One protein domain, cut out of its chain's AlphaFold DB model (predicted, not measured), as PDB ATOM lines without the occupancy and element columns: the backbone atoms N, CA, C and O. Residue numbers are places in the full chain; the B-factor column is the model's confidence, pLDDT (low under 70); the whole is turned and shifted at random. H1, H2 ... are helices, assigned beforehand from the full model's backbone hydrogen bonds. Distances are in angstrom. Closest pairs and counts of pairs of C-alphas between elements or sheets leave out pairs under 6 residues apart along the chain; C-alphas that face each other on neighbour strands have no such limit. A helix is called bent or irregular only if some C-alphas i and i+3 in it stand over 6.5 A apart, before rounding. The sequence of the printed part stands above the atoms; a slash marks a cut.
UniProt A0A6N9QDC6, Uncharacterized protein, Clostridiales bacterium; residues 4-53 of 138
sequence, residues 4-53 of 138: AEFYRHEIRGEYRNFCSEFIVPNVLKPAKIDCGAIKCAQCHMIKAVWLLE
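What this domain is: This is residues 4 to 53 of the 138 residues of an uncharacterized protein of Clostridiales bacterium (UniProt A0A6N9QDC6). Two helices, H2 and the longer H3, are set at a steep angle to each other and meet through residues 46 to 50 of H3, while the very short helix H1 is off to one side, near H2 and away from H3. A long link, residues 29 to 39, loops from H2 to H3, and the two C-alphas farthest apart are one in H1 and one in this link. The printed part has 50 residues with three named helices in the order H1, H2, H3 and no named strand; the class is all helix, with 28 residues in the named helices. It is compact, with a radius of gyration of the C-alphas of 10.5 A, and rounded, spanning 28 by 26 by 18 A.

How they stand to each other: The longest helix is H3, residues 40 to 52. It touches H2, residues 18 to 28, with its residues 46 to 50 alone. The closest C-alphas of the two are those of Val 27 and Lys 47, 6.5 A apart, and the centres are 11.1 A apart. H2 and H3 stand at a steep tilt of 63 degrees and run the same way. H1, residues 8 to 11, is close to H2 but not clearly touching it: the closest C-alphas, those of Ile 11 and Phe 22, are 7.7 A apart. H1 and H3 are apart. Of the O i to N i+4 pairs, 8 of 9 in H3 and 5 of 7 in H2 are within hydrogen-bond range, and H1 is too short for such a pair.

Where its parts are: H3 begins at C-alpha 40, at (26.778, -39.212, -48.930), and ends at C-alpha 52, at (12.380, -44.170, -37.884), 18.8 A from first to last C-alpha. H2 measures 12.7 A from C-alpha 18 to C-alpha 28. It is irregular, but only just: C-alphas 21 and 24 are 6.7 A apart, and its line is a rough one. H1 begins at C-alpha 8, at (14.044, -55.477, -42.296), and its first and last C-alphas are 5.3 A apart.

The domain as a whole: The C-alphas farthest apart in the domain are those of His 9 and Ala 37, at 28.5 A. The first and last printed C-alphas, those of Ala 4 and Glu 53, are 8.3 A apart. The printed residues run from 4 to 53 without a gap. The link from H1 to H2, with 6 residues, is short, and the link from H2 to H3, with 11 residues, is long. The mean pLDDT of the printed part is 94.3, and no printed residue is under 70.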
ATOM      1  N   ALA A   4      12.125 -49.299 -40.808       95.44
ATOM      2  CA  ALA A   4      13.160 -50.251 -40.399       95.44
ATOM      3  C   ALA A   4      12.608 -51.656 -40.106       95.44
ATOM      4  O   ALA A   4      13.272 -52.651 -40.402       95.44
ATOM      5  N   GLU A   5      11.415 -51.745 -39.515       92.69
ATOM      6  CA  GLU A   5      10.745 -53.017 -39.233       92.69
ATOM      7  C   GLU A   5      10.150 -53.637 -40.495       92.69
ATOM      8  O   GLU A   5      10.298 -54.844 -40.699       92.69
ATOM      9  N   PHE A   6       9.511 -52.817 -41.337       89.62
ATOM     10  CA  PHE A   6       8.886 -53.259 -42.582       89.62
ATOM     11  C   PHE A   6       9.931 -53.819 -43.555       89.62
ATOM     12  O   PHE A   6       9.862 -54.987 -43.922       89.62
ATOM     13  N   TYR A   7      10.962 -53.032 -43.878       92.38
ATOM     14  CA  TYR A   7      12.008 -53.399 -44.841       92.38
ATOM     15  C   TYR A   7      13.153 -54.215 -44.222       92.38
ATOM     16  O   TYR A   7      14.274 -54.215 -44.731       92.38
ATOM     17  N   ARG A   8      12.947 -54.864 -43.070       92.88
ATOM     18  CA  ARG A   8      14.044 -55.477 -42.296       92.88
ATOM     19  C   ARG A   8      14.838 -56.533 -43.072       92.88
ATOM     20  O   ARG A   8      16.019 -56.727 -42.782       92.88
ATOM     21  N   HIS A   9      14.188 -57.250 -43.987       89.75
ATOM     22  CA  HIS A   9      14.802 -58.335 -44.755       89.75
ATOM     23  C   HIS A   9      15.534 -57.779 -45.964       89.75
ATOM     24  O   HIS A   9      16.675 -58.151 -46.212       89.75
ATOM     25  N   GLU A  10      14.913 -56.818 -46.635       91.56
ATOM     26  CA  GLU A  10      15.462 -56.053 -47.739       91.56
ATOM     27  C   GLU A  10      16.701 -55.306 -47.264       91.56
ATOM     28  O   GLU A  10      17.775 -55.549 -47.777       91.56
ATOM     29  N   ILE A  11      16.633 -54.521 -46.185       92.81
ATOM     30  CA  ILE A  11      17.789 -53.791 -45.632       92.81
ATOM     31  C   ILE A  11      18.984 -54.718 -45.336       92.81
ATOM     32  O   ILE A  11      20.132 -54.288 -45.439       92.81
ATOM     33  N   ARG A  12      18.727 -55.976 -44.952       90.62
ATOM     34  CA  ARG A  12      19.753 -56.992 -44.649       90.62
ATOM     35  C   ARG A  12      20.122 -57.872 -45.845       90.62
ATOM     36  O   ARG A  12      20.927 -58.786 -45.680       90.62
ATOM     37  N   GLY A  13      19.527 -57.624 -47.004       89.56
ATOM     38  CA  GLY A  13      19.755 -58.375 -48.224       89.56
ATOM     39  C   GLY A  13      21.170 -58.208 -48.773       89.56
ATOM     40  O   GLY A  13      21.942 -57.335 -48.368       89.56
ATOM     41  N   GLU A  14      21.500 -59.062 -49.733       91.12
ATOM     42  CA  GLU A  14      22.754 -58.978 -50.471       91.12
ATOM     43  C   GLU A  14      22.583 -58.039 -51.666       91.12
ATOM     44  O   GLU A  14      21.814 -58.315 -52.585       91.12
ATOM     45  N   TYR A  15      23.322 -56.930 -51.663       90.62
ATOM     46  CA  TYR A  15      23.301 -55.942 -52.740       90.62
ATOM     47  C   TYR A  15      24.682 -55.776 -53.344       90.62
ATOM     48  O   TYR A  15      25.682 -55.712 -52.624       90.62
ATOM     49  N   ARG A  16      24.744 -55.592 -54.666       92.00
ATOM     50  CA  ARG A  16      25.986 -55.172 -55.326       92.00
ATOM     51  C   ARG A  16      26.289 -53.709 -54.998       92.00
ATOM     52  O   ARG A  16      27.443 -53.341 -54.791       92.00
ATOM     53  N   ASN A  17      25.252 -52.880 -54.942       93.69
ATOM     54  CA  ASN A  17      25.296 -51.491 -54.527       93.69
ATOM     55  C   ASN A  17      23.990 -51.103 -53.818       93.69
ATOM     56  O   ASN A  17      23.013 -50.677 -54.435       93.69
ATOM     57  N   PHE A  18      24.012 -51.173 -52.488       92.94
ATOM     58  CA  PHE A  18      22.870 -50.824 -51.638       92.94
ATOM     59  C   PHE A  18      22.335 -49.401 -51.873       92.94
ATOM     60  O   PHE A  18      21.137 -49.150 -51.739       92.94
ATOM     61  N   CYS A  19      23.202 -48.453 -52.251       92.56
ATOM     62  CA  CYS A  19      22.784 -47.077 -52.502       92.56
ATOM     63  C   CYS A  19      21.846 -47.001 -53.714       92.56
ATOM     64  O   CYS A  19      20.719 -46.527 -53.592       92.56
ATOM     65  N   SER A  20      22.279 -47.506 -54.870       93.38
ATOM     66  CA  SER A  20      21.471 -47.456 -56.093       93.38
ATOM     67  C   SER A  20      20.296 -48.432 -56.081       93.38
ATOM     68  O   SER A  20      19.272 -48.139 -56.689       93.38
ATOM     69  N   GLU A  21      20.443 -49.579 -55.415       94.44
ATOM     70  CA  GLU A  21      19.446 -50.658 -55.451       94.44
ATOM     71  C   GLU A  21      18.352 -50.509 -54.390       94.44
ATOM     72  O   GLU A  21      17.225 -50.928 -54.628       94.44
ATOM     73  N   PHE A  22      18.641 -49.879 -53.245       94.75
ATOM     74  CA  PHE A  22      17.665 -49.731 -52.163       94.75
ATOM     75  C   PHE A  22      17.430 -48.270 -51.771       94.75
ATOM     76  O   PHE A  22      16.285 -47.816 -51.753       94.75
ATOM     77  N   ILE A  23      18.489 -47.505 -51.491       95.88
ATOM     78  CA  ILE A  23      18.353 -46.143 -50.942       95.88
ATOM     79  C   ILE A  23      17.743 -45.169 -51.949       95.88
ATOM     80  O   ILE A  23      16.801 -44.450 -51.623       95.88
ATOM     81  N   VAL A  24      18.251 -45.146 -53.178       95.25
ATOM     82  CA  VAL A  24      17.720 -44.277 -54.232       95.25
ATOM     83  C   VAL A  24      16.227 -44.541 -54.480       95.25
ATOM     84  O   VAL A  24      15.462 -43.578 -54.405       95.25
ATOM     85  N   PRO A  25      15.771 -45.782 -54.752       94.12
ATOM     86  CA  PRO A  25      14.363 -46.026 -55.046       94.12
ATOM     87  C   PRO A  25      13.423 -45.859 -53.847       94.12
ATOM     88  O   PRO A  25      12.340 -45.321 -54.045       94.12
ATOM     89  N   ASN A  26      13.817 -46.270 -52.635       92.88
ATOM     90  CA  ASN A  26      12.895 -46.317 -51.490       92.88
ATOM     91  C   ASN A  26      12.961 -45.085 -50.580       92.88
ATOM     92  O   ASN A  26      11.990 -44.780 -49.898       92.88
ATOM     93  N   VAL A  27      14.088 -44.367 -50.562       95.25
ATOM     94  CA  VAL A  27      14.298 -43.227 -49.654       95.25
ATOM     95  C   VAL A  27      14.344 -41.912 -50.427       95.25
ATOM     96  O   VAL A  27      13.599 -40.984 -50.127       95.25
ATOM     97  N   LEU A  28      15.205 -41.814 -51.445       95.88
ATOM     98  CA  LEU A  28      15.470 -40.531 -52.107       95.88
ATOM     99  C   LEU A  28      14.409 -40.160 -53.148       95.88
ATOM    100  O   LEU A  28      13.949 -39.019 -53.157       95.88
ATOM    101  N   LYS A  29      13.984 -41.105 -54.001       93.75
ATOM    102  CA  LYS A  29      12.952 -40.847 -55.021       93.75
ATOM    103  C   LYS A  29      11.618 -40.391 -54.409       93.75
ATOM    104  O   LYS A  29      11.119 -39.363 -54.870       93.75
ATOM    105  N   PRO A  30      11.057 -41.049 -53.372       91.06
ATOM    106  CA  PRO A  30       9.824 -40.581 -52.735       91.06
ATOM    107  C   PRO A  30       9.987 -39.203 -52.086       91.06
ATOM    108  O   PRO A  30       9.090 -38.368 -52.174       91.06
ATOM    109  N   ALA A  31      11.169 -38.921 -51.525       92.25
ATOM    110  CA  ALA A  31      11.519 -37.607 -50.988       92.25
ATOM    111  C   ALA A  31      11.817 -36.546 -52.070       92.25
ATOM    112  O   ALA A  31      12.062 -35.388 -51.733       92.25
ATOM    113  N   LYS A  32      11.794 -36.911 -53.362       95.88
ATOM    114  CA  LYS A  32      12.147 -36.055 -54.512       95.88
ATOM    115  C   LYS A  32      13.562 -35.472 -54.418       95.88
ATOM    116  O   LYS A  32      13.805 -34.331 -54.806       95.88
ATOM    117  N   ILE A  33      14.499 -36.264 -53.903       95.81
ATOM    118  CA  ILE A  33      15.905 -35.888 -53.738       95.81
ATOM    119  C   ILE A  33      16.743 -36.602 -54.797       95.81
ATOM    120  O   ILE A  33      16.712 -37.827 -54.911       95.81
ATOM    121  N   ASP A  34      17.530 -35.840 -55.552       95.31
ATOM    122  CA  ASP A  34      18.515 -36.399 -56.476       95.31
ATOM    123  C   ASP A  34      19.793 -36.791 -55.713       95.31
ATOM    124  O   ASP A  34      20.367 -35.987 -54.975       95.31
ATOM    125  N   CYS A  35      20.257 -38.031 -55.896       94.94
ATOM    126  CA  CYS A  35      21.473 -38.533 -55.252       94.94
ATOM    127  C   CYS A  35      22.729 -37.735 -55.642       94.94
ATOM    128  O   CYS A  35      23.621 -37.570 -54.813       94.94
ATOM    129  N   GLY A  36      22.812 -37.238 -56.878       95.31
ATOM    130  CA  GLY A  36      23.918 -36.411 -57.364       95.31
ATOM    131  C   GLY A  36      23.906 -34.985 -56.809       95.31
ATOM    132  O   GLY A  36      24.928 -34.303 -56.862       95.31
ATOM    133  N   ALA A  37      22.782 -34.541 -56.239       96.19
ATOM    134  CA  ALA A  37      22.637 -33.210 -55.655       96.19
ATOM    135  C   ALA A  37      23.043 -33.134 -54.170       96.19
ATOM    136  O   ALA A  37      23.137 -32.035 -53.621       96.19
ATOM    137  N   ILE A  38      23.292 -34.271 -53.507       96.88
ATOM    138  CA  ILE A  38      23.615 -34.332 -52.073       96.88
ATOM    139  C   ILE A  38      24.910 -35.097 -51.797       96.88
ATOM    140  O   ILE A  38      25.331 -35.972 -52.548       96.88
ATOM    141  N   LYS A  39      25.550 -34.800 -50.661       97.25
ATOM    142  CA  LYS A  39      26.712 -35.574 -50.193       97.25
ATOM    143  C   LYS A  39      26.256 -36.879 -49.535       97.25
ATOM    144  O   LYS A  39      25.230 -36.904 -48.856       97.25
ATOM    145  N   CYS A  40      27.080 -37.931 -49.591       95.44
ATOM    146  CA  CYS A  40      26.778 -39.212 -48.930       95.44
ATOM    147  C   CYS A  40      26.480 -39.068 -47.425       95.44
ATOM    148  O   CYS A  40      25.604 -39.752 -46.903       95.44
ATOM    149  N   ALA A  41      27.141 -38.134 -46.731       95.56
ATOM    150  CA  ALA A  41      26.862 -37.848 -45.321       95.56
ATOM    151  C   ALA A  41      25.427 -37.329 -45.084       95.56
ATOM    152  O   ALA A  41      24.796 -37.698 -44.098       95.56
ATOM    153  N   GLN A  42      24.887 -36.516 -46.000       96.31
ATOM    154  CA  GLN A  42      23.497 -36.049 -45.935       96.31
ATOM    155  C   GLN A  42      22.523 -37.189 -46.240       96.31
ATOM    156  O   GLN A  42      21.554 -37.373 -45.510       96.31
ATOM    157  N   CYS A  43      22.828 -38.008 -47.251       96.19
ATOM    158  CA  CYS A  43      22.053 -39.206 -47.581       96.19
ATOM    159  C   CYS A  43      21.937 -40.162 -46.378       96.19
ATOM    160  O   CYS A  43      20.855 -40.665 -46.081       96.19
ATOM    161  N   HIS A  44      23.024 -40.355 -45.621       95.06
ATOM    162  CA  HIS A  44      23.008 -41.168 -44.401       95.06
ATOM    163  C   HIS A  44      22.061 -40.625 -43.323       95.06
ATOM    164  O   HIS A  44      21.376 -41.424 -42.685       95.06
ATOM    165  N   MET A  45      21.996 -39.303 -43.134       96.56
ATOM    166  CA  MET A  45      21.061 -38.690 -42.183       96.56
ATOM    167  C   MET A  45      19.610 -38.849 -42.639       96.56
ATOM    168  O   MET A  45      18.773 -39.260 -41.844       96.56
ATOM    169  N   ILE A  46      19.324 -38.604 -43.923       96.44
ATOM    170  CA  ILE A  46      17.981 -38.782 -44.501       96.44
ATOM    171  C   ILE A  46      17.514 -40.230 -44.325       96.44
ATOM    172  O   ILE A  46      16.418 -40.463 -43.830       96.44
ATOM    173  N   LYS A  47      18.373 -41.206 -44.643       96.31
ATOM    174  CA  LYS A  47      18.092 -42.628 -44.410       96.31
ATOM    175  C   LYS A  47      17.790 -42.917 -42.939       96.31
ATOM    176  O   LYS A  47      16.863 -43.663 -42.653       96.31
ATOM    177  N   ALA A  48      18.582 -42.377 -42.012       96.56
ATOM    178  CA  ALA A  48      18.385 -42.617 -40.584       96.56
ATOM    179  C   ALA A  48      17.033 -42.081 -40.096       96.56
ATOM    180  O   ALA A  48      16.357 -42.771 -39.344       96.56
ATOM    181  N   VAL A  49      16.628 -40.897 -40.562       97.06
ATOM    182  CA  VAL A  49      15.301 -40.337 -40.273       97.06
ATOM    183  C   VAL A  49      14.210 -41.212 -40.886       97.06
ATOM    184  O   VAL A  49      13.333 -41.666 -40.165       97.06
ATOM    185  N   TRP A  50      14.319 -41.541 -42.175       96.56
ATOM    186  CA  TRP A  50      13.347 -42.375 -42.884       96.56
ATOM    187  C   TRP A  50      13.135 -43.745 -42.228       96.56
ATOM    188  O   TRP A  50      12.008 -44.215 -42.134       96.56
ATOM    189  N   LEU A  51      14.194 -44.380 -41.714       96.69
ATOM    190  CA  LEU A  51      14.095 -45.661 -41.004       96.69
ATOM    191  C   LEU A  51      13.232 -45.587 -39.734       96.69
ATOM    192  O   LEU A  51      12.651 -46.600 -39.350       96.69
ATOM    193  N   LEU A  52      13.168 -44.417 -39.094       96.94
ATOM    194  CA  LEU A  52      12.380 -44.170 -37.884       96.94
ATOM    195  C   LEU A  52      10.942 -43.736 -38.188       96.94
ATOM    196  O   LEU A  52      10.105 -43.765 -37.288       96.94
ATOM    197  N   GLU A  53      10.651 -43.328 -39.422       95.25
ATOM    198  CA  GLU A  53       9.300 -42.961 -39.836       95.25
ATOM    199  C   GLU A  53       8.380 -44.185 -39.868       95.25
ATOM    200  O   GLU A  53       8.805 -45.319 -40.128       95.25
TER     201      GLU A  53